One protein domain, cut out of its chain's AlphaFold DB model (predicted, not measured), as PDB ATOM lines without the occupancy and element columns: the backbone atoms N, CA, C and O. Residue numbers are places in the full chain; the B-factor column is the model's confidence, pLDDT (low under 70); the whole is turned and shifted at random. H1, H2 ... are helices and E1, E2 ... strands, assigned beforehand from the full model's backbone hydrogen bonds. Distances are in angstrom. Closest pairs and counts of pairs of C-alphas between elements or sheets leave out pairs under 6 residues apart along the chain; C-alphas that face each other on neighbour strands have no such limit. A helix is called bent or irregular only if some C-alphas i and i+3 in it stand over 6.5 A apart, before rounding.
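Overview. This is residues 311 to 513 of the 526 residues of an uncharacterized protein of Escherichia coli (UniProt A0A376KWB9). A small twisted sheet of three parallel strands is the core, with the long helix H7 over one face and the shorter H4 over the other. H7 runs on past the sheet to a helical head made with H5 and H6, where residues 451 to 456 stick out, while H1 packs on H5 and H7, and H8 lies toward the opposite end of the long axis after a long link. The printed part has 203 residues with eight named helices and three named strands, in the order E1 H1 H2 E2 H3 H4 E3 H5 H6 H7 H8; the sheet's order is E1 E2 E3. The class is mostly helix. The whole is elongated, spanning 66 by 40 by 33 A, yet only just compact, close to loose, with a radius of gyration of the C-alphas of 19.4 A.

Along the chain. Find C-alpha 311 at (305.218, 153.280, 186.329); here E1 begins and runs to residue 316. H1 follows at residues 322 to 335, 20.3 A from first to last C-alpha, then H2 at 344 to 353. Look next for E2, residues 362 to 369, 22.6 A long. After it come H3, residues 391 to 400, and H4, residues 408 to 421, 20.0 A long. E3, residues 428 to 435, measures 22.2 A, and H5, residues 437 to 452, 22.1 A. H6 takes residues 454 to 462. Find C-alpha 467 at (306.153, 184.609, 188.627); from there H7 runs 41.2 A to C-alpha 495 at (291.905, 148.295, 175.370). H8, residues 507 to 513, is neither bent nor irregular, but only just: C-alphas 509 and 512 are 6.0 A apart.

Arrangement. Start at the sheet, only just strongly twisted, its C-alphas up to 4.2 A off the best plane. E1 and E2 are parallel at 23 degrees, with N 314 and O 365 within hydrogen-bond range at 2.9 A. E2 and E3 are parallel at 21 degrees, with N 433 and O 366 at 2.8 A. Two strand-helix-strand units, parallel neighbour strands with helices between, are E1, H1 H2, E2 and E2, H3 H4, E3; the second has a right-handed crossover. Three layers, helices on both faces of the sheet, are formed with H7 and H4 on opposite faces. H7 is over E3 at a height over the sheet of 9.9 A, along the strands at 14 degrees to E3 on the local plane; its closest C-alphas with E3 are Glu 490 and Val 429, 6.1 A apart. H4 is over E2 and E3 at a height of 10.9 A. H7 is the hub, touching H1, H5 and H6. Its residues 468 to 475 touch H5 at a steep tilt of 55 degrees, opposite ways, the closest C-alphas being Ala 471 and Ser 442, 5.1 A apart. Its residues 468 to 469 touch H6, closest at C-alphas 469 and 461, 4.9 A. Its residues 476 to 483 touch H1, closest at C-alphas 479 and 332, 7.0 A. H1 and H5 touch about perpendicular, at 83 degrees, closest at C-alphas 324 and 443, 6.0 A. H2 is only just not on the sheet, with 4 pairs of C-alphas within 10 A, and is near H4. H3 is close but not clearly touching both H4, at C-alphas 395 and 414, 6.5 A, and H8, at C-alphas 396 and 512, 7.1 A. Every O i to N i+4 pair is within hydrogen-bond range in H1, H2, H3, H4, H5 and H7, against 2 of 5 in H6, with 4 of 6 O i to N i+3 pairs, and 2 of 3 in H8.

Size, cuts and confidence. The two C-alphas farthest apart are those of Ala 455 and Asp 505, 66.7 A. The printed part has no cut. The links E2 to H3, 21 residues, and H7 to H8, 11 residues, are long. Mean pLDDT of the printed part is 78.7; 42 residues are under 70, among them 353 to 360, 382 to 389 and 494 to 513.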
ATOM      1  N   LEU A 311     304.352 152.271 186.937       91.12
ATOM      2  CA  LEU A 311     305.218 153.280 186.329       91.12
ATOM      3  C   LEU A 311     306.660 153.167 186.842       91.12
ATOM      4  O   LEU A 311     306.928 153.406 188.020       91.12
ATOM      5  N   LEU A 312     307.589 152.878 185.935       91.88
ATOM      6  CA  LEU A 312     309.031 152.939 186.149       91.88
ATOM      7  C   LEU A 312     309.577 154.279 185.654       91.88
ATOM      8  O   LEU A 312     309.372 154.648 184.499       91.88
ATOM      9  N   VAL A 313     310.293 155.002 186.513       93.75
ATOM     10  CA  VAL A 313     310.874 156.312 186.190       93.75
ATOM     11  C   VAL A 313     312.391 156.201 186.106       93.75
ATOM     12  O   VAL A 313     313.038 155.774 187.061       93.75
ATOM     13  N   VAL A 314     312.961 156.605 184.971       91.88
ATOM     14  CA  VAL A 314     314.404 156.562 184.701       91.88
ATOM     15  C   VAL A 314     314.935 157.978 184.512       91.88
ATOM     16  O   VAL A 314     314.449 158.711 183.653       91.88
ATOM     17  N   ASN A 315     315.975 158.347 185.259       90.25
ATOM     18  CA  ASN A 315     316.724 159.577 185.007       90.25
ATOM     19  C   ASN A 315     317.784 159.343 183.909       90.25
ATOM     20  O   ASN A 315     318.763 158.631 184.133       90.25
ATOM     21  N   ASN A 316     317.595 159.944 182.732       88.38
ATOM     22  CA  ASN A 316     318.500 159.883 181.581       88.38
ATOM     23  C   ASN A 316     319.374 161.149 181.508       88.38
ATOM     24  O   ASN A 316     319.293 161.938 180.567       88.38
ATOM     25  N   GLY A 317     320.214 161.331 182.531       85.81
ATOM     26  CA  GLY A 317     321.273 162.346 182.545       85.81
ATOM     27  C   GLY A 317     320.865 163.735 183.038       85.81
ATOM     28  O   GLY A 317     321.584 164.689 182.768       85.81
ATOM     29  N   VAL A 318     319.735 163.865 183.738       88.81
ATOM     30  CA  VAL A 318     319.327 165.114 184.394       88.81
ATOM     31  C   VAL A 318     320.124 165.298 185.681       88.81
ATOM     32  O   VAL A 318     320.069 164.457 186.582       88.81
ATOM     33  N   GLU A 319     320.847 166.409 185.764       91.12
ATOM     34  CA  GLU A 319     321.651 166.796 186.922       91.12
ATOM     35  C   GLU A 319     320.816 167.664 187.871       91.12
ATOM     36  O   GLU A 319     320.831 168.889 187.793       91.12
ATOM     37  N   PHE A 320     320.048 167.023 188.753       91.25
ATOM     38  CA  PHE A 320     319.313 167.729 189.802       91.25
ATOM     39  C   PHE A 320     320.243 168.134 190.953       91.25
ATOM     40  O   PHE A 320     321.110 167.363 191.373       91.25
ATOM     41  N   SER A 321     320.010 169.308 191.537       92.62
ATOM     42  CA  SER A 321     320.441 169.583 192.909       92.62
ATOM     43  C   SER A 321     319.587 168.780 193.902       92.62
ATOM     44  O   SER A 321     318.463 168.388 193.588       92.62
ATOM     45  N   ALA A 322     320.070 168.566 195.130       89.31
ATOM     46  CA  ALA A 322     319.325 167.796 196.135       89.31
ATOM     47  C   ALA A 322     317.930 168.384 196.440       89.31
ATOM     48  O   ALA A 322     316.974 167.648 196.682       89.31
ATOM     49  N   THR A 323     317.796 169.714 196.404       88.12
ATOM     50  CA  THR A 323     316.521 170.413 196.620       88.12
ATOM     51  C   THR A 323     315.600 170.320 195.408       88.12
ATOM     52  O   THR A 323     314.391 170.157 195.572       88.12
ATOM     53  N   GLN A 324     316.152 170.396 194.193       93.06
ATOM     54  CA  GLN A 324     315.379 170.204 192.966       93.06
ATOM     55  C   GLN A 324     314.855 168.775 192.860       93.06
ATOM     56  O   GLN A 324     313.689 168.576 192.525       93.06
ATOM     57  N   GLU A 325     315.709 167.800 193.167       91.88
ATOM     58  CA  GLU A 325     315.390 166.379 193.114       91.88
ATOM     59  C   GLU A 325     314.211 166.055 194.033       91.88
ATOM     60  O   GLU A 325     313.200 165.522 193.574       91.88
ATOM     61  N   ALA A 326     314.300 166.459 195.305       90.25
ATOM     62  CA  ALA A 326     313.236 166.255 196.282       90.25
ATOM     63  C   ALA A 326     311.909 166.874 195.812       90.25
ATOM     64  O   ALA A 326     310.900 166.181 195.710       90.25
ATOM     65  N   TYR A 327     311.920 168.154 195.424       90.56
ATOM     66  CA  TYR A 327     310.699 168.855 195.021       90.56
ATOM     67  C   TYR A 327     310.064 168.273 193.746       90.56
ATOM     68  O   TYR A 327     308.836 168.145 193.641       90.56
ATOM     69  N   PHE A 328     310.889 167.915 192.756       93.31
ATOM     70  CA  PHE A 328     310.419 167.317 191.510       93.31
ATOM     71  C   PHE A 328     309.760 165.962 191.767       93.31
ATOM     72  O   PHE A 328     308.641 165.728 191.302       93.31
ATOM     73  N   PHE A 329     310.422 165.087 192.526       92.88
ATOM     74  CA  PHE A 329     309.909 163.753 192.814       92.88
ATOM     75  C   PHE A 329     308.711 163.764 193.769       92.88
ATOM     76  O   PHE A 329     307.793 162.974 193.561       92.88
ATOM     77  N   ASP A 330     308.624 164.715 194.701       90.38
ATOM     78  CA  ASP A 330     307.412 164.937 195.502       90.38
ATOM     79  C   ASP A 330     306.227 165.333 194.610       90.38
ATOM     80  O   ASP A 330     305.130 164.775 194.703       90.38
ATOM     81  N   THR A 331     306.451 166.253 193.667       88.88
ATOM     82  CA  THR A 331     305.422 166.651 192.695       88.88
ATOM     83  C   THR A 331     305.015 165.479 191.796       88.88
ATOM     84  O   THR A 331     303.831 165.313 191.482       88.88
ATOM     85  N   LEU A 332     305.983 164.651 191.394       91.00
ATOM     86  CA  LEU A 332     305.752 163.456 190.591       91.00
ATOM     87  C   LEU A 332     304.928 162.420 191.367       91.00
ATOM     88  O   LEU A 332     303.958 161.904 190.818       91.00
ATOM     89  N   ALA A 333     305.243 162.181 192.643       90.69
ATOM     90  CA  ALA A 333     304.539 161.244 193.521       90.69
ATOM     91  C   ALA A 333     303.056 161.598 193.695       90.69
ATOM     92  O   ALA A 333     302.205 160.711 193.703       90.69
ATOM     93  N   ILE A 334     302.736 162.896 193.776       87.88
ATOM     94  CA  ILE A 334     301.347 163.374 193.857       87.88
ATOM     95  C   ILE A 334     300.568 163.015 192.583       87.88
ATOM     96  O   ILE A 334     299.383 162.691 192.650       87.88
ATOM     97  N   GLN A 335     301.202 163.099 191.410       85.50
ATOM     98  CA  GLN A 335     300.537 162.838 190.127       85.50
ATOM     99  C   GLN A 335     300.544 161.350 189.736       85.50
ATOM    100  O   GLN A 335     299.609 160.900 189.067       85.50
ATOM    101  N   PHE A 336     301.560 160.606 190.175       87.75
ATOM    102  CA  PHE A 336     301.796 159.188 189.901       87.75
ATOM    103  C   PHE A 336     301.997 158.407 191.213       87.75
ATOM    104  O   PHE A 336     303.122 158.023 191.541       87.75
ATOM    105  N   PRO A 337     300.933 158.161 191.993       84.81
ATOM    106  CA  PRO A 337     301.060 157.423 193.244       84.81
ATOM    107  C   PRO A 337     301.603 156.009 192.985       84.81
ATOM    108  O   PRO A 337     301.089 155.289 192.134       84.81
ATOM    109  N   GLY A 338     302.642 155.613 193.725       85.38
ATOM    110  CA  GLY A 338     303.233 154.272 193.631       85.38
ATOM    111  C   GLY A 338     304.221 154.056 192.479       85.38
ATOM    112  O   GLY A 338     304.568 152.904 192.211       85.38
ATOM    113  N   TYR A 339     304.692 155.117 191.807       91.25
ATOM    114  CA  TYR A 339     305.786 154.987 190.837       91.25
ATOM    115  C   TYR A 339     307.054 154.418 191.496       91.25
ATOM    116  O   TYR A 339     307.300 154.607 192.689       91.25
ATOM    117  N   GLN A 340     307.887 153.744 190.704       91.88
ATOM    118  CA  GLN A 340     309.164 153.200 191.159       91.88
ATOM    119  C   GLN A 340     310.316 153.857 190.404       91.88
ATOM    120  O   GLN A 340     310.316 153.926 189.174       91.88
ATOM    121  N   LEU A 341     311.324 154.327 191.142       90.62
ATOM    122  CA  LEU A 341     312.586 154.743 190.540       90.62
ATOM    123  C   LEU A 341     313.310 153.514 190.011       90.62
ATOM    124  O   LEU A 341     313.590 152.570 190.752       90.62
ATOM    125  N   TRP A 342     313.633 153.539 188.726       87.81
ATOM    126  CA  TRP A 342     314.294 152.432 188.075       87.81
ATOM    127  C   TRP A 342     315.756 152.770 187.824       87.81
ATOM    128  O   TRP A 342     316.096 153.700 187.088       87.81
ATOM    129  N   SER A 343     316.638 152.025 188.492       82.81
ATOM    130  CA  SER A 343     318.069 152.299 188.432       82.81
ATOM    131  C   SER A 343     318.620 152.083 187.020       82.81
ATOM    132  O   SER A 343     318.246 151.142 186.313       82.81
ATOM    133  N   LEU A 344     319.595 152.909 186.636       74.25
ATOM    134  CA  LEU A 344     320.309 152.759 185.366       74.25
ATOM    135  C   LEU A 344     320.982 151.384 185.231       74.25
ATOM    136  O   LEU A 344     321.123 150.877 184.122       74.25
ATOM    137  N   ALA A 345     321.393 150.767 186.344       76.62
ATOM    138  CA  ALA A 345     321.980 149.431 186.350       76.62
ATOM    139  C   ALA A 345     320.940 148.350 186.009       76.62
ATOM    140  O   ALA A 345     321.191 147.512 185.144       76.62
ATOM    141  N   SER A 346     319.754 148.414 186.620       78.88
ATOM    142  CA  SER A 346     318.633 147.504 186.340       78.88
ATOM    143  C   SER A 346     318.140 147.634 184.898       78.88
ATOM    144  O   SER A 346     317.853 146.631 184.244       78.88
ATOM    145  N   LEU A 347     318.111 148.858 184.370       74.31
ATOM    146  CA  LEU A 347     317.783 149.118 182.972       74.31
ATOM    147  C   LEU A 347     318.851 148.552 182.021       74.31
ATOM    148  O   LEU A 347     318.519 147.888 181.041       74.31
ATOM    149  N   LYS A 348     320.143 148.773 182.311       74.12
ATOM    150  CA  LYS A 348     321.252 148.211 181.517       74.12
ATOM    151  C   LYS A 348     321.243 146.684 181.513       74.12
ATOM    152  O   LYS A 348     321.579 146.099 180.488       74.12
ATOM    153  N   HIS A 349     320.860 146.061 182.626       78.31
ATOM    154  CA  HIS A 349     320.695 144.614 182.717       78.31
ATOM    155  C   HIS A 349     319.518 144.124 181.863       78.31
ATOM    156  O   HIS A 349     319.718 143.275 181.002       78.31
ATOM    157  N   SER A 350     318.342 144.750 181.999       72.94
ATOM    158  CA  SER A 350     317.150 144.427 181.189       72.94
ATOM    159  C   SER A 350     317.399 144.610 179.687       72.94
ATOM    160  O   SER A 350     316.833 143.914 178.853       72.94
ATOM    161  N   ARG A 351     318.301 145.525 179.317       68.12
ATOM    162  CA  ARG A 351     318.765 145.705 177.936       68.12
ATOM    163  C   ARG A 351     319.615 144.534 177.432       68.12
ATOM    164  O   ARG A 351     319.569 144.228 176.248       68.12
ATOM    165  N   GLN A 352     320.428 143.923 178.292       70.88
ATOM    166  CA  GLN A 352     321.291 142.794 177.919       70.88
ATOM    167  C   GLN A 352     320.505 141.488 177.796       70.88
ATOM    168  O   GLN A 352     320.826 140.677 176.932       70.88
ATOM    169  N   THR A 353     319.496 141.292 178.647       66.81
ATOM    170  CA  THR A 353     318.643 140.094 178.634       66.81
ATOM    171  C   THR A 353     317.437 140.234 177.701       66.81
ATOM    172  O   THR A 353     316.860 139.240 177.274       66.81
ATOM    173  N   GLY A 354     317.126 141.467 177.290       62.19
ATOM    174  CA  GLY A 354     316.025 141.804 176.402       62.19
ATOM    175  C   GLY A 354     314.802 142.276 177.188       62.19
ATOM    176  O   GLY A 354     314.378 141.670 178.168       62.19
ATOM    177  N   PHE A 355     314.172 143.351 176.710       64.44
ATOM    178  CA  PHE A 355     312.980 143.939 177.338       64.44
ATOM    179  C   PHE A 355     311.741 143.021 177.321       64.44
ATOM    180  O   PHE A 355     310.723 143.372 177.912       64.44
ATOM    181  N   ALA A 356     311.816 141.854 176.672       57.91
ATOM    182  CA  ALA A 356     310.777 140.826 176.676       57.91
ATOM    183  C   ALA A 356     310.557 140.187 178.061       57.91
ATOM    184  O   ALA A 356     309.498 139.616 178.303       57.91
ATOM    185  N   GLU A 357     311.529 140.297 178.973       61.34
ATOM    186  CA  GLU A 357     311.408 139.817 180.357       61.34
ATOM    187  C   GLU A 357     310.652 140.797 181.272       61.34
ATOM    188  O   GLU A 357     310.348 140.466 182.420       61.34
ATOM    189  N   LEU A 358     310.332 142.005 180.788       68.12
ATOM    190  CA  LEU A 358     309.522 142.953 181.546       68.12
ATOM    191  C   LEU A 358     308.054 142.504 181.582       68.12
ATOM    192  O   LEU A 358     307.487 142.171 180.539       68.12
ATOM    193  N   PRO A 359     307.401 142.547 182.757       69.12
ATOM    194  CA  PRO A 359     305.962 142.366 182.860       69.12
ATOM    195  C   PRO A 359     305.171 143.257 181.887       69.12
ATOM    196  O   PRO A 359     305.467 144.438 181.718       69.12
ATOM    197  N   VAL A 360     304.112 142.692 181.298       69.19
ATOM    198  CA  VAL A 360     303.228 143.333 180.296       69.19
ATOM    199  C   VAL A 360     302.490 144.569 180.847       69.19
ATOM    200  O   VAL A 360     301.961 145.382 180.099       69.19
ATOM    201  N   ASN A 361     302.469 144.746 182.167       80.88
ATOM    202  CA  ASN A 361     301.817 145.849 182.871       80.88
ATOM    203  C   ASN A 361     302.808 146.936 183.323       80.88
ATOM    204  O   ASN A 361     302.642 147.508 184.403       80.88
ATOM    205  N   ILE A 362     303.847 147.208 182.529       85.88
ATOM    206  CA  ILE A 362     304.859 148.228 182.831       85.88
ATOM    207  C   ILE A 362     304.766 149.414 181.872       85.88
ATOM    208  O   ILE A 362     304.728 149.276 180.647       85.88
ATOM    209  N   SER A 363     304.812 150.603 182.463       89.00
ATOM    210  CA  SER A 363     305.010 151.870 181.768       89.00
ATOM    211  C   SER A 363     306.357 152.456 182.167       89.00
ATOM    212  O   SER A 363     306.740 152.404 183.331       89.00
ATOM    213  N   ILE A 364     307.088 153.019 181.212       90.25
ATOM    214  CA  ILE A 364     308.412 153.604 181.414       90.25
ATOM    215  C   ILE A 364     308.335 155.096 181.094       90.25
ATOM    216  O   ILE A 364     308.029 155.487 179.963       90.25
ATOM    217  N   LEU A 365     308.659 155.922 182.087       93.50
ATOM    218  CA  LEU A 365     308.882 157.353 181.941       93.50
ATOM    219  C   LEU A 365     310.382 157.648 181.986       93.50
ATOM    220  O   LEU A 365     311.043 157.386 182.990       93.50
ATOM    221  N   VAL A 366     310.914 158.234 180.918       92.75
ATOM    222  CA  VAL A 366     312.324 158.630 180.834       92.75
ATOM    223  C   VAL A 366     312.451 160.146 180.971       92.75
ATOM    224  O   VAL A 366     311.898 160.893 180.165       92.75
ATOM    225  N   LEU A 367     313.172 160.607 181.991       93.69
ATOM    226  CA  LEU A 367     313.483 162.020 182.211       93.69
ATOM    227  C   LEU A 367     314.731 162.380 181.403       93.69
ATOM    228  O   LEU A 367     315.814 161.891 181.713       93.69
ATOM    229  N   ASN A 368     314.587 163.201 180.366       90.75
ATOM    230  CA  ASN A 368     315.666 163.522 179.431       90.75
ATOM    231  C   ASN A 368     316.241 164.906 179.717       90.75
ATOM    232  O   ASN A 368     315.501 165.887 179.681       90.75
ATOM    233  N   ALA A 369     317.553 165.003 179.926       88.81
ATOM    234  CA  ALA A 369     318.220 166.296 180.029       88.81
ATOM    235  C   ALA A 369     318.289 166.979 178.661       88.81
ATOM    236  O   ALA A 369     318.843 166.417 177.712       88.81
ATOM    237  N   VAL A 370     317.767 168.199 178.556       86.06
ATOM    238  CA  VAL A 370     317.828 169.000 177.327       86.06
ATOM    239  C   VAL A 370     318.291 170.430 177.608       86.06
ATOM    240  O   VAL A 370     318.201 170.893 178.741       86.06
ATOM    241  N   GLU A 371     318.816 171.117 176.590       77.94
ATOM    242  CA  GLU A 371     319.310 172.491 176.758       77.94
ATOM    243  C   GLU A 371     318.149 173.492 176.812       77.94
ATOM    244  O   GLU A 371     318.099 174.326 177.715       77.94
ATOM    245  N   GLU A 372     317.174 173.356 175.906       75.06
ATOM    246  CA  GLU A 372     315.997 174.225 175.808       75.06
ATOM    247  C   GLU A 372     314.696 173.411 175.680       75.06
ATOM    248  O   GLU A 372     314.702 172.248 175.272       75.06
ATOM    249  N   GLU A 373     313.543 174.032 175.964       64.12
ATOM    250  CA  GLU A 373     312.219 173.378 175.900       64.12
ATOM    251  C   GLU A 373     311.918 172.764 174.515       64.12
ATOM    252  O   GLU A 373     311.234 171.744 174.406       64.12
ATOM    253  N   ARG A 374     312.443 173.375 173.442       64.00
ATOM    254  CA  ARG A 374     312.251 172.933 172.049       64.00
ATOM    255  C   ARG A 374     313.316 171.959 171.543       64.00
ATOM    256  O   ARG A 374     313.186 171.492 170.412       64.00
ATOM    257  N   SER A 375     314.343 171.665 172.338       70.75
ATOM    258  CA  SER A 375     315.381 170.701 171.970       70.75
ATOM    259  C   SER A 375     314.795 169.300 171.824       70.75
ATOM    260  O   SER A 375     313.862 168.905 172.536       70.75
ATOM    261  N   ASN A 376     315.364 168.516 170.909       72.81
ATOM    262  CA  ASN A 376     314.931 167.142 170.726       72.81
ATOM    263  C   ASN A 376     315.636 166.218 171.727       72.81
ATOM    264  O   ASN A 376     316.837 166.317 171.970       72.81
ATOM    265  N   SER A 377     314.889 165.267 172.278       77.94
ATOM    266  CA  SER A 377     315.412 164.250 173.194       77.94
ATOM    267  C   SER A 377     315.974 163.026 172.466       77.94
ATOM    268  O   SER A 377     316.123 161.979 173.086       77.94
ATOM    269  N   ILE A 378     316.175 163.119 171.146       82.81
ATOM    270  CA  ILE A 378     316.706 162.040 170.309       82.81
ATOM    271  C   ILE A 378     318.188 162.300 170.052       82.81
ATOM    272  O   ILE A 378     318.529 163.208 169.287       82.81
ATOM    273  N   ARG A 379     319.068 161.547 170.723       78.94
ATOM    274  CA  ARG A 379     320.506 161.835 170.755       78.94
ATOM    275  C   ARG A 379     321.372 160.573 170.752       78.94
ATOM    276  O   ARG A 379     321.004 159.499 171.229       78.94
ATOM    277  N   GLN A 380     322.587 160.733 170.240       77.69
ATOM    278  CA  GLN A 380     323.654 159.752 170.400       77.69
ATOM    279  C   GLN A 380     324.409 160.028 171.711       77.69
ATOM    280  O   GLN A 380     324.722 161.177 172.020       77.69
ATOM    281  N   GLN A 381     324.728 158.988 172.487       71.50
ATOM    282  CA  GLN A 381     325.342 159.119 173.814       71.50
ATOM    283  C   GLN A 381     326.764 159.707 173.761       71.50
ATOM    284  O   GLN A 381     327.156 160.463 174.648       71.50
ATOM    285  N   GLU A 382     327.537 159.375 172.726       61.50
ATOM    286  CA  GLU A 382     328.954 159.758 172.606       61.50
ATOM    287  C   GLU A 382     329.177 161.085 171.876       61.50
ATOM    288  O   GLU A 382     330.234 161.697 172.021       61.50
ATOM    289  N   ASN A 383     328.181 161.570 171.129       60.97
ATOM    290  CA  ASN A 383     328.301 162.788 170.340       60.97
ATOM    291  C   ASN A 383     327.177 163.772 170.677       60.97
ATOM    292  O   ASN A 383     326.189 163.891 169.953       60.97
ATOM    293  N   LYS A 384     327.360 164.518 171.774       52.75
ATOM    294  CA  LYS A 384     326.420 165.555 172.243       52.75
ATOM    295  C   LYS A 384     326.131 166.655 171.202       52.75
ATOM    296  O   LYS A 384     325.195 167.415 171.398       52.75
ATOM    297  N   SER A 385     326.916 166.747 170.121       50.22
ATOM    298  CA  SER A 385     326.764 167.768 169.072       50.22
ATOM    299  C   SER A 385     325.796 167.395 167.940       50.22
ATOM    300  O   SER A 385     325.499 168.242 167.101       50.22
ATOM    301  N   VAL A 386     325.288 166.156 167.906       58.41
ATOM    302  CA  VAL A 386     324.336 165.697 166.882       58.41
ATOM    303  C   VAL A 386     322.976 165.462 167.536       58.41
ATOM    304  O   VAL A 386     322.613 164.341 167.896       58.41
ATOM    305  N   GLU A 387     322.213 166.540 167.719       61.12
ATOM    306  CA  GLU A 387     320.772 166.414 167.931       61.12
ATOM    307  C   GLU A 387     320.109 166.052 166.602       61.12
ATOM    308  O   GLU A 387     320.281 166.735 165.589       61.12
ATOM    309  N   TYR A 388     319.340 164.967 166.593       68.56
ATOM    310  CA  TYR A 388     318.564 164.602 165.416       68.56
ATOM    311  C   TYR A 388     317.302 165.464 165.342       68.56
ATOM    312  O   TYR A 388     316.585 165.614 166.329       68.56
ATOM    313  N   ASN A 389     316.979 165.992 164.159       68.50
ATOM    314  CA  ASN A 389     315.768 166.800 163.956       68.50
ATOM    315  C   ASN A 389     314.472 165.985 164.124       68.50
ATOM    316  O   ASN A 389     313.438 166.539 164.487       68.50
ATOM    317  N   ASP A 390     314.511 164.675 163.858       72.25
ATOM    318  CA  ASP A 390     313.403 163.757 164.113       72.25
ATOM    319  C   ASP A 390     313.889 162.328 164.433       72.25
ATOM    320  O   ASP A 390     315.036 161.959 164.181       72.25
ATOM    321  N   PHE A 391     313.006 161.518 165.027       80.88
ATOM    322  CA  PHE A 391     313.292 160.120 165.382       80.88
ATOM    323  C   PHE A 391     313.584 159.237 164.156       80.88
ATOM    324  O   PHE A 391     314.381 158.306 164.242       80.88
ATOM    325  N   TYR A 392     312.973 159.527 163.005       78.94
ATOM    326  CA  TYR A 392     313.159 158.720 161.798       78.94
ATOM    327  C   TYR A 392     314.551 158.885 161.192       78.94
ATOM    328  O   TYR A 392     315.085 157.925 160.642       78.94
ATOM    329  N   ALA A 393     315.162 160.062 161.329       79.38
ATOM    330  CA  ALA A 393     316.559 160.269 160.976       79.38
ATOM    331  C   ALA A 393     317.488 159.401 161.845       79.38
ATOM    332  O   ALA A 393     318.375 158.747 161.303       79.38
ATOM    333  N   ALA A 394     317.227 159.303 163.156       81.88
ATOM    334  CA  ALA A 394     317.974 158.404 164.040       81.88
ATOM    335  C   ALA A 394     317.762 156.924 163.677       81.88
ATOM    336  O   ALA A 394     318.720 156.160 163.612       81.88
ATOM    337  N   PHE A 395     316.529 156.520 163.350       83.12
ATOM    338  CA  PHE A 395     316.238 155.163 162.873       83.12
ATOM    339  C   PHE A 395     316.959 154.827 161.559       83.12
ATOM    340  O   PHE A 395     317.502 153.734 161.414       83.12
ATOM    341  N   ALA A 396     317.003 155.761 160.606       80.50
ATOM    342  CA  ALA A 396     317.709 155.565 159.343       80.50
ATOM    343  C   ALA A 396     319.223 155.383 159.538       80.50
ATOM    344  O   ALA A 396     319.847 154.625 158.792       80.50
ATOM    345  N   ASP A 397     319.811 156.060 160.524       81.94
ATOM    346  CA  ASP A 397     321.225 155.910 160.857       81.94
ATOM    347  C   ASP A 397     321.503 154.628 161.650       81.94
ATOM    348  O   ASP A 397     322.468 153.937 161.328       81.94
ATOM    349  N   ASP A 398     320.628 154.235 162.582       82.62
ATOM    350  CA  ASP A 398     320.715 152.946 163.287       82.62
ATOM    351  C   ASP A 398     320.661 151.757 162.309       82.62
ATOM    352  O   ASP A 398     321.430 150.810 162.438       82.62
ATOM    353  N   GLN A 399     319.843 151.841 161.254       82.06
ATOM    354  CA  GLN A 399     319.799 150.825 160.192       82.06
ATOM    355  C   GLN A 399     321.108 150.726 159.395       82.06
ATOM    356  O   GLN A 399     321.512 149.638 158.986       82.06
ATOM    357  N   LYS A 400     321.783 151.856 159.151       82.75
ATOM    358  CA  LYS A 400     323.070 151.872 158.433       82.75
ATOM    359  C   LYS A 400     324.224 151.444 159.332       82.75
ATOM    360  O   LYS A 400     325.181 150.843 158.849       82.75
ATOM    361  N   GLN A 401     324.164 151.807 160.610       83.06
ATOM    362  CA  GLN A 401     325.217 151.595 161.597       83.06
ATOM    363  C   GLN A 401     324.611 151.126 162.936       83.06
ATOM    364  O   GLN A 401     324.522 151.904 163.884       83.06
ATOM    365  N   PRO A 402     324.267 149.831 163.068       77.75
ATOM    366  CA  PRO A 402     323.613 149.301 164.275       77.75
ATOM    367  C   PRO A 402     324.462 149.358 165.554       77.75
ATOM    368  O   PRO A 402     323.962 149.114 166.649       77.75
ATOM    369  N   ALA A 403     325.763 149.641 165.427       77.12
ATOM    370  CA  ALA A 403     326.706 149.751 166.539       77.12
ATOM    371  C   ALA A 403     326.749 151.156 167.175       77.12
ATOM    372  O   ALA A 403     327.553 151.383 168.081       77.12
ATOM    373  N   LEU A 404     325.935 152.107 166.700       80.50
ATOM    374  CA  LEU A 404     325.873 153.451 167.273       80.50
ATOM    375  C   LEU A 404     325.383 153.404 168.728       80.50
ATOM    376  O   LEU A 404     324.393 152.756 169.068       80.50
ATOM    377  N   ASN A 405     326.093 154.117 169.602       82.19
ATOM    378  CA  ASN A 405     325.761 154.190 171.019       82.19
ATOM    379  C   ASN A 405     324.694 155.267 171.271       82.19
ATOM    380  O   ASN A 405     325.003 156.456 171.358       82.19
ATOM    381  N   TRP A 406     323.433 154.853 171.350       83.81
ATOM    382  CA  TRP A 406     322.280 155.733 171.568       83.81
ATOM    383  C   TRP A 406     322.021 156.014 173.048       83.81
ATOM    384  O   TRP A 406     322.274 155.166 173.905       83.81
ATOM    385  N   ASP A 407     321.453 157.187 173.351       84.56
ATOM    386  CA  ASP A 407     320.918 157.437 174.692       84.56
ATOM    387  C   ASP A 407     319.743 156.486 175.013       84.56
ATOM    388  O   ASP A 407     319.155 155.857 174.126       84.56
ATOM    389  N   ILE A 408     319.389 156.377 176.296       82.81
ATOM    390  CA  ILE A 408     318.383 155.421 176.780       82.81
ATOM    391  C   ILE A 408     317.027 155.595 176.099       82.81
ATOM    392  O   ILE A 408     316.417 154.606 175.692       82.81
ATOM    393  N   TYR A 409     316.540 156.827 175.996       87.62
ATOM    394  CA  TYR A 409     315.215 157.091 175.456       87.62
ATOM    395  C   TYR A 409     315.171 156.804 173.960       87.62
ATOM    396  O   TYR A 409     314.261 156.118 173.491       87.62
ATOM    397  N   THR A 410     316.188 157.259 173.223       86.81
ATOM    398  CA  THR A 410     316.323 156.974 171.789       86.81
ATOM    399  C   THR A 410     316.373 155.477 171.530       86.81
ATOM    400  O   THR A 410     315.637 154.971 170.681       86.81
ATOM    401  N   ARG A 411     317.175 154.741 172.307       84.81
ATOM    402  CA  ARG A 411     317.302 153.295 172.144       84.81
ATOM    403  C   ARG A 411     315.991 152.557 172.411       84.81
ATOM    404  O   ARG A 411     315.602 151.732 171.594       84.81
ATOM    405  N   LEU A 412     315.276 152.897 173.486       83.88
ATOM    406  CA  LEU A 412     313.976 152.289 173.803       83.88
ATOM    407  C   LEU A 412     312.950 152.486 172.676       83.88
ATOM    408  O   LEU A 412     312.176 151.576 172.378       83.88
ATOM    409  N   LYS A 413     312.953 153.651 172.014       86.75
ATOM    410  CA  LYS A 413     312.100 153.899 170.843       86.75
ATOM    411  C   LYS A 413     312.512 153.066 169.627       86.75
ATOM    412  O   LYS A 413     311.642 152.545 168.930       86.75
ATOM    413  N   LEU A 414     313.819 152.937 169.371       84.69
ATOM    414  CA  LEU A 414     314.350 152.106 168.285       84.69
ATOM    415  C   LEU A 414     313.974 150.636 168.490       84.69
ATOM    416  O   LEU A 414     313.405 150.032 167.584       84.69
ATOM    417  N   ASP A 415     314.204 150.095 169.688       80.75
ATOM    418  CA  ASP A 415     313.877 148.706 170.026       80.75
ATOM    419  C   ASP A 415     312.364 148.449 169.915       80.75
ATOM    420  O   ASP A 415     311.940 147.418 169.392       80.75
ATOM    421  N   ARG A 416     311.526 149.412 170.327       79.62
ATOM    422  CA  ARG A 416     310.063 149.338 170.176       79.62
ATOM    423  C   ARG A 416     309.641 149.285 168.708       79.62
ATOM    424  O   ARG A 416     308.814 148.445 168.352       79.62
ATOM    425  N   LEU A 417     310.200 150.153 167.864       79.94
ATOM    426  CA  LEU A 417     309.900 150.164 166.431       79.94
ATOM    427  C   LEU A 417     310.399 148.883 165.747       79.94
ATOM    428  O   LEU A 417     309.660 148.287 164.972       79.94
ATOM    429  N   GLN A 418     311.617 148.433 166.049       78.25
ATOM    430  CA  GLN A 418     312.176 147.195 165.496       78.25
ATOM    431  C   GLN A 418     311.362 145.968 165.915       78.25
ATOM    432  O   GLN A 418     311.029 145.141 165.069       78.25
ATOM    433  N   GLY A 419     310.976 145.878 167.190       74.75
ATOM    434  CA  GLY A 419     310.076 144.835 167.676       74.75
ATOM    435  C   GLY A 419     308.741 144.850 166.933       74.75
ATOM    436  O   GLY A 419     308.269 143.808 166.486       74.75
ATOM    437  N   TRP A 420     308.163 146.034 166.709       73.56
ATOM    438  CA  TRP A 420     306.928 146.173 165.935       73.56
ATOM    439  C   TRP A 420     307.082 145.694 164.482       73.56
ATOM    440  O   TRP A 420     306.243 144.940 163.995       73.56
ATOM    441  N   LEU A 421     308.179 146.063 163.813       72.19
ATOM    442  CA  LEU A 421     308.482 145.624 162.445       72.19
ATOM    443  C   LEU A 421     308.686 144.106 162.341       72.19
ATOM    444  O   LEU A 421     308.297 143.505 161.344       72.19
ATOM    445  N   ASN A 422     309.235 143.486 163.385       73.06
ATOM    446  CA  ASN A 422     309.486 142.047 163.448       73.06
ATOM    447  C   ASN A 422     308.312 141.246 164.038       73.06
ATOM    448  O   ASN A 422     308.482 140.074 164.370       73.06
ATOM    449  N   GLN A 423     307.133 141.861 164.203       70.56
ATOM    450  CA  GLN A 423     305.941 141.248 164.814       70.56
ATOM    451  C   GLN A 423     306.171 140.717 166.247       70.56
ATOM    452  O   GLN A 423     305.459 139.836 166.725       70.56
ATOM    453  N   GLN A 424     307.144 141.290 166.956       71.50
ATOM    454  CA  GLN A 424     307.457 141.045 168.364       71.50
ATOM    455  C   GLN A 424     307.500 142.387 169.118       71.50
ATOM    456  O   GLN A 424     308.570 142.831 169.545       71.50
ATOM    457  N   PRO A 425     306.366 143.109 169.218       68.94
ATOM    458  CA  PRO A 425     306.347 144.433 169.825       68.94
ATOM    459  C   PRO A 425     306.720 144.362 171.307       68.94
ATOM    460  O   PRO A 425     306.296 143.459 172.028       68.94
ATOM    461  N   LEU A 426     307.473 145.358 171.778       69.94
ATOM    462  CA  LEU A 426     307.745 145.507 173.204       69.94
ATOM    463  C   LEU A 426     306.432 145.771 173.963       69.94
ATOM    464  O   LEU A 426     305.767 146.769 173.661       69.94
ATOM    465  N   PRO A 427     306.062 144.950 174.966       69.31
ATOM    466  CA  PRO A 427     304.785 145.051 175.672       69.31
ATOM    467  C   PRO A 427     304.815 146.120 176.778       69.31
ATOM    468  O   PRO A 427     304.230 145.942 177.839       69.31
ATOM    469  N   VAL A 428     305.536 147.221 176.559       77.50
ATOM    470  CA  VAL A 428     305.694 148.302 177.540       77.50
ATOM    471  C   VAL A 428     305.239 149.617 176.942       77.50
ATOM    472  O   VAL A 428     305.449 149.883 175.759       77.50
ATOM    473  N   VAL A 429     304.632 150.476 177.750       84.81
ATOM    474  CA  VAL A 429     304.289 151.844 177.340       84.81
ATOM    475  C   VAL A 429     305.497 152.739 177.584       84.81
ATOM    476  O   VAL A 429     306.059 152.725 178.671       84.81
ATOM    477  N   LEU A 430     305.907 153.527 176.589       87.56
ATOM    478  CA  LEU A 430     307.086 154.392 176.684       87.56
ATOM    479  C   LEU A 430     306.706 155.866 176.533       87.56
ATOM    480  O   LEU A 430     306.031 156.240 175.568       87.56
ATOM    481  N   GLN A 431     307.209 156.710 177.434       91.56
ATOM    482  CA  GLN A 431     307.092 158.164 177.350       91.56
ATOM    483  C   GLN A 431     308.372 158.860 177.820       91.56
ATOM    484  O   GLN A 431     309.002 158.443 178.786       91.56
ATOM    485  N   GLY A 432     308.741 159.949 177.148       91.31
ATOM    486  CA  GLY A 432     309.818 160.840 177.572       91.31
ATOM    487  C   GLY A 432     309.269 162.135 178.157       91.31
ATOM    488  O   GLY A 432     308.227 162.626 177.718       91.31
ATOM    489  N   MET A 433     309.990 162.702 179.117       92.88
ATOM    490  CA  MET A 433     309.743 164.032 179.661       92.88
ATOM    491  C   MET A 433     311.048 164.818 179.656       92.88
ATOM    492  O   MET A 433     312.002 164.463 180.342       92.88
ATOM    493  N   ASN A 434     311.085 165.891 178.873       92.31
ATOM    494  CA  ASN A 434     312.251 166.761 178.798       92.31
ATOM    495  C   ASN A 434     312.366 167.594 180.075       92.31
ATOM    496  O   ASN A 434     311.390 168.213 180.503       92.31
ATOM    497  N   ILE A 435     313.559 167.637 180.649       92.31
ATOM    498  CA  ILE A 435     313.928 168.502 181.763       92.31
ATOM    499  C   ILE A 435     314.953 169.494 181.214       92.31
ATOM    500  O   ILE A 435     316.088 169.125 180.915       92.31
ATOM    501  N   ASP A 436     314.486 170.718 180.996       90.88
ATOM    502  CA  ASP A 436     315.270 171.852 180.510       90.88
ATOM    503  C   ASP A 436     315.713 172.726 181.686       90.88
ATOM    504  O   ASP A 436     315.261 172.560 182.827       90.88
ATOM    505  N   ARG A 437     316.603 173.675 181.398       90.06
ATOM    506  CA  ARG A 437     317.105 174.614 182.399       90.06
ATOM    507  C   ARG A 437     316.002 175.495 182.987       90.06
ATOM    508  O   ARG A 437     315.989 175.702 184.192       90.06
ATOM    509  N   ASP A 438     315.045 175.935 182.173       90.94
ATOM    510  CA  ASP A 438     313.933 176.780 182.626       90.94
ATOM    511  C   ASP A 438     313.063 176.082 183.685       90.94
ATOM    512  O   ASP A 438     312.595 176.716 184.639       90.94
ATOM    513  N   LEU A 439     312.848 174.769 183.550       92.25
ATOM    514  CA  LEU A 439     312.136 173.972 184.543       92.25
ATOM    515  C   LEU A 439     312.935 173.841 185.843       92.25
ATOM    516  O   LEU A 439     312.344 173.959 186.916       92.25
ATOM    517  N   LEU A 440     314.250 173.618 185.759       94.19
ATOM    518  CA  LEU A 440     315.130 173.536 186.932       94.19
ATOM    519  C   LEU A 440     315.197 174.879 187.675       94.19
ATOM    520  O   LEU A 440     314.935 174.921 188.877       94.19
ATOM    521  N   ASP A 441     315.407 175.979 186.949       93.25
ATOM    522  CA  ASP A 441     315.413 177.344 187.490       93.25
ATOM    523  C   ASP A 441     314.052 177.699 188.122       93.25
ATOM    524  O   ASP A 441     313.973 178.398 189.137       93.25
ATOM    525  N   SER A 442     312.952 177.197 187.551       93.44
ATOM    526  CA  SER A 442     311.613 177.348 188.128       93.44
ATOM    527  C   SER A 442     311.463 176.587 189.445       93.44
ATOM    528  O   SER A 442     310.849 177.114 190.370       93.44
ATOM    529  N   ILE A 443     312.011 175.373 189.551       94.19
ATOM    530  CA  ILE A 443     311.986 174.581 190.789       94.19
ATOM    531  C   ILE A 443     312.805 175.269 191.884       94.19
ATOM    532  O   ILE A 443     312.315 175.398 193.007       94.19
ATOM    533  N   ASP A 444     313.997 175.771 191.560       93.31
ATOM    534  CA  ASP A 444     314.810 176.543 192.506       93.31
ATOM    535  C   ASP A 444     314.065 177.782 192.991       93.31
ATOM    536  O   ASP A 444     313.926 177.984 194.197       93.31
ATOM    537  N   PHE A 445     313.480 178.553 192.071       92.69
ATOM    538  CA  PHE A 445     312.688 179.727 192.428       92.69
ATOM    539  C   PHE A 445     311.507 179.382 193.349       92.69
ATOM    540  O   PHE A 445     311.221 180.117 194.295       92.69
ATOM    541  N   ILE A 446     310.816 178.265 193.103       91.50
ATOM    542  CA  ILE A 446     309.716 177.812 193.964       91.50
ATOM    543  C   ILE A 446     310.231 177.477 195.367       91.50
ATOM    544  O   ILE A 446     309.652 177.943 196.351       91.50
ATOM    545  N   ASN A 447     311.315 176.705 195.458       89.12
ATOM    546  CA  ASN A 447     311.927 176.306 196.723       89.12
ATOM    547  C   ASN A 447     312.425 177.521 197.520       89.12
ATOM    548  O   ASN A 447     312.152 177.635 198.715       89.12
ATOM    549  N   GLU A 448     313.093 178.468 196.861       89.81
ATOM    550  CA  GLU A 448     313.565 179.708 197.479       89.81
ATOM    551  C   GLU A 448     312.415 180.530 198.063       89.81
ATOM    552  O   GLU A 448     312.509 180.989 199.203       89.81
ATOM    553  N   GLN A 449     311.317 180.708 197.321       88.31
ATOM    554  CA  GLN A 449     310.157 181.459 197.809       88.31
ATOM    555  C   GLN A 449     309.468 180.750 198.978       88.31
ATOM    556  O   GLN A 449     309.063 181.409 199.939       88.31
ATOM    557  N   LEU A 450     309.375 179.418 198.920       86.81
ATOM    558  CA  LEU A 450     308.781 178.608 199.980       86.81
ATOM    559  C   LEU A 450     309.568 178.730 201.293       86.81
ATOM    560  O   LEU A 450     308.964 178.857 202.353       86.81
ATOM    561  N   VAL A 451     310.903 178.734 201.225       86.25
ATOM    562  CA  VAL A 451     311.781 178.826 202.405       86.25
ATOM    563  C   VAL A 451     311.887 180.262 202.924       86.25
ATOM    564  O   VAL A 451     311.851 180.488 204.132       86.25
ATOM    565  N   SER A 452     312.015 181.240 202.025       85.88
ATOM    566  CA  SER A 452     312.330 182.624 202.398       85.88
ATOM    567  C   SER A 452     311.133 183.379 202.975       85.88
ATOM    568  O   SER A 452     311.313 184.225 203.850       85.88
ATOM    569  N   ASN A 453     309.915 183.128 202.477       84.88
ATOM    570  CA  ASN A 453     308.719 183.831 202.949       84.88
ATOM    571  C   ASN A 453     307.426 183.000 202.768       84.88
ATOM    572  O   ASN A 453     306.622 183.293 201.876       84.88
ATOM    573  N   PRO A 454     307.177 182.002 203.641       85.31
ATOM    574  CA  PRO A 454     306.029 181.093 203.528       85.31
ATOM    575  C   PRO A 454     304.663 181.797 203.500       85.31
ATOM    576  O   PRO A 454     303.747 181.367 202.803       85.31
ATOM    577  N   ALA A 455     304.510 182.905 204.233       83.38
ATOM    578  CA  ALA A 455     303.254 183.656 204.264       83.38
ATOM    579  C   ALA A 455     302.979 184.381 202.935       83.38
ATOM    580  O   ALA A 455     301.835 184.449 202.483       83.38
ATOM    581  N   GLN A 456     304.026 184.905 202.289       83.88
ATOM    582  CA  GLN A 456     303.908 185.574 200.994       83.88
ATOM    583  C   GLN A 456     303.762 184.576 199.839       83.88
ATOM    584  O   GLN A 456     303.077 184.879 198.863       83.88
ATOM    585  N   TYR A 457     304.346 183.382 199.976       88.44
ATOM    586  CA  TYR A 457     304.245 182.284 199.013       88.44
ATOM    587  C   TYR A 457     302.786 181.935 198.684       88.44
ATOM    588  O   TYR A 457     302.382 181.972 197.519       88.44
ATOM    589  N   GLU A 458     301.963 181.693 199.708       87.19
ATOM    590  CA  GLU A 458     300.541 181.364 199.535       87.19
ATOM    591  C   GLU A 458     299.761 182.503 198.866       87.19
ATOM    592  O   GLU A 458     298.959 182.285 197.954       87.19
ATOM    593  N   ILE A 459     300.044 183.751 199.252       86.31
ATOM    594  CA  ILE A 459     299.415 184.929 198.646       86.31
ATOM    595  C   ILE A 459     299.790 185.026 197.161       86.31
ATOM    596  O   ILE A 459     298.923 185.255 196.313       86.31
ATOM    597  N   ASP A 460     301.061 184.836 196.820       85.12
ATOM    598  CA  ASP A 460     301.538 184.970 195.446       85.12
ATOM    599  C   ASP A 460     301.064 183.832 194.540       85.12
ATOM    600  O   ASP A 460     300.824 184.080 193.357       85.12
ATOM    601  N   LEU A 461     300.811 182.632 195.066       86.69
ATOM    602  CA  LEU A 461     300.187 181.542 194.307       86.69
ATOM    603  C   LEU A 461     298.763 181.860 193.837       86.69
ATOM    604  O   LEU A 461     298.341 181.402 192.769       86.69
ATOM    605  N   THR A 462     298.013 182.664 194.590       86.94
ATOM    606  CA  THR A 462     296.641 183.029 194.199       86.94
ATOM    607  C   THR A 462     296.607 184.039 193.044       86.94
ATOM    608  O   THR A 462     295.689 184.006 192.217       86.94
ATOM    609  N   LYS A 463     297.647 184.874 192.893       87.94
ATOM    610  CA  LYS A 463     297.709 185.963 191.902       87.94
ATOM    611  C   LYS A 463     297.842 185.438 190.457       87.94
ATOM    612  O   LYS A 463     298.837 184.789 190.150       87.94
ATOM    613  N   PRO A 464     296.917 185.761 189.524       74.00
ATOM    614  CA  PRO A 464     296.869 185.201 188.159       74.00
ATOM    615  C   PRO A 464     298.115 185.392 187.280       74.00
ATOM    616  O   PRO A 464     298.261 184.680 186.292       74.00
ATOM    617  N   HIS A 465     299.009 186.317 187.635       81.69
ATOM    618  CA  HIS A 465     300.193 186.677 186.848       81.69
ATOM    619  C   HIS A 465     301.479 186.751 187.684       81.69
ATOM    620  O   HIS A 465     302.436 187.412 187.285       81.69
ATOM    621  N   SER A 466     301.517 186.127 188.865       89.38
ATOM    622  CA  SER A 466     302.765 186.081 189.629       89.38
ATOM    623  C   SER A 466     303.770 185.139 188.967       89.38
ATOM    624  O   SER A 466     303.410 184.099 188.411       89.38
ATOM    625  N   ARG A 467     305.059 185.479 189.079       89.56
ATOM    626  CA  ARG A 467     306.153 184.609 188.627       89.56
ATOM    627  C   ARG A 467     306.093 183.235 189.305       89.56
ATOM    628  O   ARG A 467     306.325 182.230 188.643       89.56
ATOM    629  N   LEU A 468     305.715 183.193 190.588       90.25
ATOM    630  CA  LEU A 468     305.565 181.955 191.359       90.25
ATOM    631  C   LEU A 468     304.452 181.066 190.805       90.25
ATOM    632  O   LEU A 468     304.673 179.879 190.574       90.25
ATOM    633  N   LYS A 469     303.276 181.637 190.521       89.00
ATOM    634  CA  LYS A 469     302.174 180.887 189.915       89.00
ATOM    635  C   LYS A 469     302.561 180.360 188.539       89.00
ATOM    636  O   LYS A 469     302.251 179.209 188.245       89.00
ATOM    637  N   SER A 470     303.255 181.152 187.724       89.56
ATOM    638  CA  SER A 470     303.756 180.707 186.419       89.56
ATOM    639  C   SER A 470     304.741 179.542 186.547       89.56
ATOM    640  O   SER A 470     304.557 178.536 185.868       89.56
ATOM    641  N   ALA A 471     305.715 179.625 187.461       91.62
ATOM    642  CA  ALA A 471     306.689 178.560 187.719       91.62
ATOM    643  C   ALA A 471     306.015 177.258 188.198       91.62
ATOM    644  O   ALA A 471     306.259 176.182 187.649       91.62
ATOM    645  N   VAL A 472     305.093 177.346 189.166       90.00
ATOM    646  CA  VAL A 472     304.327 176.179 189.643       90.00
ATOM    647  C   VAL A 472     303.435 175.608 188.541       90.00
ATOM    648  O   VAL A 472     303.299 174.388 188.419       90.00
ATOM    649  N   THR A 473     302.825 176.473 187.729       89.12
ATOM    650  CA  THR A 473     301.972 176.053 186.613       89.12
ATOM    651  C   THR A 473     302.783 175.319 185.556       89.12
ATOM    652  O   THR A 473     302.329 174.265 185.127       89.12
ATOM    653  N   LEU A 474     303.980 175.804 185.205       89.81
ATOM    654  CA  LEU A 474     304.883 175.166 184.243       89.81
ATOM    655  C   LEU A 474     305.185 173.713 184.634       89.81
ATOM    656  O   LEU A 474     304.955 172.794 183.841       89.81
ATOM    657  N   LEU A 475     305.624 173.488 185.879       90.00
ATOM    658  CA  LEU A 475     305.913 172.144 186.379       90.00
ATOM    659  C   LEU A 475     304.660 171.260 186.371       90.00
ATOM    660  O   LEU A 475     304.670 170.168 185.799       90.00
ATOM    661  N   LYS A 476     303.554 171.741 186.956       88.19
ATOM    662  CA  LYS A 476     302.300 170.976 187.028       88.19
ATOM    663  C   LYS A 476     301.756 170.642 185.641       88.19
ATOM    664  O   LYS A 476     301.293 169.522 185.435       88.19
ATOM    665  N   SER A 477     301.813 171.571 184.686       87.00
ATOM    666  CA  SER A 477     301.355 171.327 183.317       87.00
ATOM    667  C   SER A 477     302.218 170.293 182.610       87.00
ATOM    668  O   SER A 477     301.669 169.429 181.931       87.00
ATOM    669  N   LYS A 478     303.545 170.329 182.807       89.81
ATOM    670  CA  LYS A 478     304.465 169.367 182.185       89.81
ATOM    671  C   LYS A 478     304.200 167.953 182.704       89.81
ATOM    672  O   LYS A 478     304.004 167.043 181.906       89.81
ATOM    673  N   VAL A 479     304.069 167.783 184.022       89.12
ATOM    674  CA  VAL A 479     303.758 166.482 184.645       89.12
ATOM    675  C   VAL A 479     302.371 165.967 184.228       89.12
ATOM    676  O   VAL A 479     302.237 164.808 183.833       89.12
ATOM    677  N   ARG A 480     301.335 166.820 184.244       85.31
ATOM    678  CA  ARG A 480     299.968 166.440 183.831       85.31
ATOM    679  C   ARG A 480     299.883 166.045 182.362       85.31
ATOM    680  O   ARG A 480     299.206 165.074 182.026       85.31
ATOM    681  N   ARG A 481     300.582 166.769 181.486       86.75
ATOM    682  CA  ARG A 481     300.675 166.423 180.067       86.75
ATOM    683  C   ARG A 481     301.314 165.046 179.889       86.75
ATOM    684  O   ARG A 481     300.730 164.203 179.220       86.75
ATOM    685  N   THR A 482     302.440 164.787 180.552       89.25
ATOM    686  CA  THR A 482     303.101 163.473 180.529       89.25
ATOM    687  C   THR A 482     302.174 162.359 181.023       89.25
ATOM    688  O   THR A 482     302.089 161.312 180.387       89.25
ATOM    689  N   LYS A 483     301.427 162.588 182.115       86.75
ATOM    690  CA  LYS A 483     300.430 161.635 182.633       86.75
ATOM    691  C   LYS A 483     299.351 161.320 181.599       86.75
ATOM    692  O   LYS A 483     299.024 160.158 181.388       86.75
ATOM    693  N   THR A 484     298.840 162.353 180.940       83.94
ATOM    694  CA  THR A 484     297.816 162.239 179.892       83.94
ATOM    695  C   THR A 484     298.316 161.406 178.713       83.94
ATOM    696  O   THR A 484     297.620 160.507 178.248       83.94
ATOM    697  N   GLU A 485     299.536 161.681 178.247       86.81
ATOM    698  CA  GLU A 485     300.158 160.955 177.137       86.81
ATOM    699  C   GLU A 485     300.420 159.482 177.501       86.81
ATOM    700  O   GLU A 485     300.140 158.595 176.693       86.81
ATOM    701  N   LEU A 486     300.881 159.202 178.728       87.12
ATOM    702  CA  LEU A 486     301.051 157.840 179.250       87.12
ATOM    703  C   LEU A 486     299.727 157.076 179.321       87.12
ATOM    704  O   LEU A 486     299.630 155.981 178.774       87.12
ATOM    705  N   TRP A 487     298.698 157.667 179.934       85.25
ATOM    706  CA  TRP A 487     297.373 157.054 180.054       85.25
ATOM    707  C   TRP A 487     296.764 156.740 178.684       85.25
ATOM    708  O   TRP A 487     296.194 155.667 178.475       85.25
ATOM    709  N   PHE A 488     296.920 157.654 177.724       81.06
ATOM    710  CA  PHE A 488     296.443 157.447 176.362       81.06
ATOM    711  C   PHE A 488     297.158 156.268 175.691       81.06
ATOM    712  O   PHE A 488     296.510 155.409 175.094       81.06
ATOM    713  N   LYS A 489     298.487 156.182 175.831       83.12
ATOM    714  CA  LYS A 489     299.278 155.066 175.292       83.12
ATOM    715  C   LYS A 489     298.937 153.729 175.958       83.12
ATOM    716  O   LYS A 489     298.835 152.730 175.251       83.12
ATOM    717  N   GLU A 490     298.728 153.708 177.275       82.06
ATOM    718  CA  GLU A 490     298.247 152.529 178.014       82.06
ATOM    719  C   GLU A 490     296.883 152.073 177.508       82.06
ATOM    720  O   GLU A 490     296.700 150.902 177.192       82.06
ATOM    721  N   SER A 491     295.937 153.001 177.377       76.75
ATOM    722  CA  SER A 491     294.582 152.695 176.918       76.75
ATOM    723  C   SER A 491     294.588 152.138 175.495       76.75
ATOM    724  O   SER A 491     293.912 151.151 175.223       76.75
ATOM    725  N   LEU A 492     295.401 152.707 174.598       73.38
ATOM    726  CA  LEU A 492     295.552 152.200 173.234       73.38
ATOM    727  C   LEU A 492     296.139 150.786 173.188       73.38
ATOM    728  O   LEU A 492     295.649 149.970 172.414       73.38
ATOM    729  N   LEU A 493     297.165 150.500 173.993       71.25
ATOM    730  CA  LEU A 493     297.817 149.188 174.011       71.25
ATOM    731  C   LEU A 493     296.980 148.114 174.727       71.25
ATOM    732  O   LEU A 493     296.989 146.965 174.298       71.25
ATOM    733  N   ASN A 494     296.244 148.480 175.781       65.44
ATOM    734  CA  ASN A 494     295.501 147.536 176.621       65.44
ATOM    735  C   ASN A 494     294.038 147.329 176.185       65.44
ATOM    736  O   ASN A 494     293.500 146.239 176.373       65.44
ATOM    737  N   GLN A 495     293.355 148.352 175.653       55.06
ATOM    738  CA  GLN A 495     291.905 148.295 175.370       55.06
ATOM    739  C   GLN A 495     291.571 148.012 173.904       55.06
ATOM    740  O   GLN A 495     290.436 147.643 173.585       55.06
ATOM    741  N   HIS A 496     292.534 148.169 173.000       51.50
ATOM    742  CA  HIS A 496     292.330 147.954 171.580       51.50
ATOM    743  C   HIS A 496     293.394 146.995 171.053       51.50
ATOM    744  O   HIS A 496     294.566 147.340 170.959       51.50
ATOM    745  N   ASN A 497     292.967 145.802 170.625       50.59
ATOM    746  CA  ASN A 497     293.702 145.053 169.610       50.59
ATOM    747  C   ASN A 497     293.672 145.905 168.340       50.59
ATOM    748  O   ASN A 497     292.794 145.723 167.500       50.59
ATOM    749  N   ILE A 498     294.556 146.899 168.238       49.25
ATOM    750  CA  ILE A 498     294.753 147.641 167.001       49.25
ATOM    751  C   ILE A 498     295.300 146.603 166.019       49.25
ATOM    752  O   ILE A 498     296.418 146.125 166.230       49.25
ATOM    753  N   PRO A 499     294.518 146.181 165.005       46.78
ATOM    754  CA  PRO A 499     294.993 145.194 164.056       46.78
ATOM    755  C   PRO A 499     296.258 145.744 163.403       46.78
ATOM    756  O   PRO A 499     296.302 146.903 162.979       46.78
ATOM    757  N   LEU A 500     297.303 144.919 163.390       47.78
ATOM    758  CA  LEU A 500     298.561 145.258 162.746       47.78
ATOM    759  C   LEU A 500     298.253 145.569 161.271       47.78
ATOM    760  O   LEU A 500     297.593 144.757 160.622       47.78
ATOM    761  N   PRO A 501     298.671 146.724 160.723       46.00
ATOM    762  CA  PRO A 501     298.596 146.926 159.286       46.00
ATOM    763  C   PRO A 501     299.422 145.826 158.608       46.00
ATOM    764  O   PRO A 501     300.544 145.548 159.034       46.00
ATOM    765  N   GLU A 502     298.871 145.185 157.575       42.97
ATOM    766  CA  GLU A 502     299.615 144.213 156.774       42.97
ATOM    767  C   GLU A 502     300.818 144.918 156.133       42.97
ATOM    768  O   GLU A 502     300.686 145.711 155.197       42.97
ATOM    769  N   LEU A 503     302.010 144.666 156.673       47.03
ATOM    770  CA  LEU A 503     303.254 145.137 156.085       47.03
ATOM    771  C   LEU A 503     303.577 144.220 154.903       47.03
ATOM    772  O   LEU A 503     304.116 143.132 155.078       47.03
ATOM    773  N   VAL A 504     303.205 144.646 153.695       39.69
ATOM    774  CA  VAL A 504     303.570 143.940 152.460       39.69
ATOM    775  C   VAL A 504     305.085 144.044 152.260       39.69
ATOM    776  O   VAL A 504     305.647 145.146 152.323       39.69
ATOM    777  N   ASP A 505     305.742 142.911 152.000       33.22
ATOM    778  CA  ASP A 505     307.173 142.842 151.694       33.22
ATOM    779  C   ASP A 505     307.554 143.886 150.628       33.22
ATOM    780  O   ASP A 505     306.989 143.940 149.535       33.22
ATOM    781  N   GLY A 506     308.503 144.764 150.966       42.59
ATOM    782  CA  GLY A 506     308.980 145.838 150.088       42.59
ATOM    783  C   GLY A 506     308.387 147.236 150.327       42.59
ATOM    784  O   GLY A 506     308.948 148.211 149.820       42.59
ATOM    785  N   ALA A 507     307.335 147.394 151.141       39.97
ATOM    786  CA  ALA A 507     306.774 148.715 151.472       39.97
ATOM    787  C   ALA A 507     307.746 149.599 152.289       39.97
ATOM    788  O   ALA A 507     307.784 150.820 152.114       39.97
ATOM    789  N   LEU A 508     308.608 148.990 153.115       38.12
ATOM    790  CA  LEU A 508     309.597 149.709 153.929       38.12
ATOM    791  C   LEU A 508     310.718 150.375 153.120       38.12
ATOM    792  O   LEU A 508     311.160 151.465 153.485       38.12
ATOM    793  N   TYR A 509     311.124 149.801 151.983       35.81
ATOM    794  CA  TYR A 509     312.180 150.396 151.151       35.81
ATOM    795  C   TYR A 509     311.767 151.753 150.549       35.81
ATOM    796  O   TYR A 509     312.627 152.597 150.291       35.81
ATOM    797  N   ARG A 510     310.461 152.019 150.379       35.44
ATOM    798  CA  ARG A 510     309.954 153.334 149.933       35.44
ATOM    799  C   ARG A 510     309.704 154.322 151.074       35.44
ATOM    800  O   ARG A 510     309.802 155.524 150.833       35.44
ATOM    801  N   LEU A 511     309.434 153.834 152.287       36.16
ATOM    802  CA  LEU A 511     309.168 154.661 153.473       36.16
ATOM    803  C   LEU A 511     310.397 155.460 153.935       36.16
ATOM    804  O   LEU A 511     310.249 156.588 154.397       36.16
ATOM    805  N   CYS A 512     311.606 154.917 153.763       34.50
ATOM    806  CA  CYS A 512     312.848 155.575 154.192       34.50
ATOM    807  C   CYS A 512     313.720 156.111 153.036       34.50
ATOM    808  O   CYS A 512     314.663 156.858 153.286       34.50
ATOM    809  N   GLY A 513     313.427 155.749 151.780       27.89
ATOM    810  CA  GLY A 513     314.283 156.060 150.626       27.89
ATOM    811  C   GLY A 513     313.919 157.317 149.826       27.89
ATOM    812  O   GLY A 513     314.730 157.776 149.024       27.89
TER     813      GLY A 513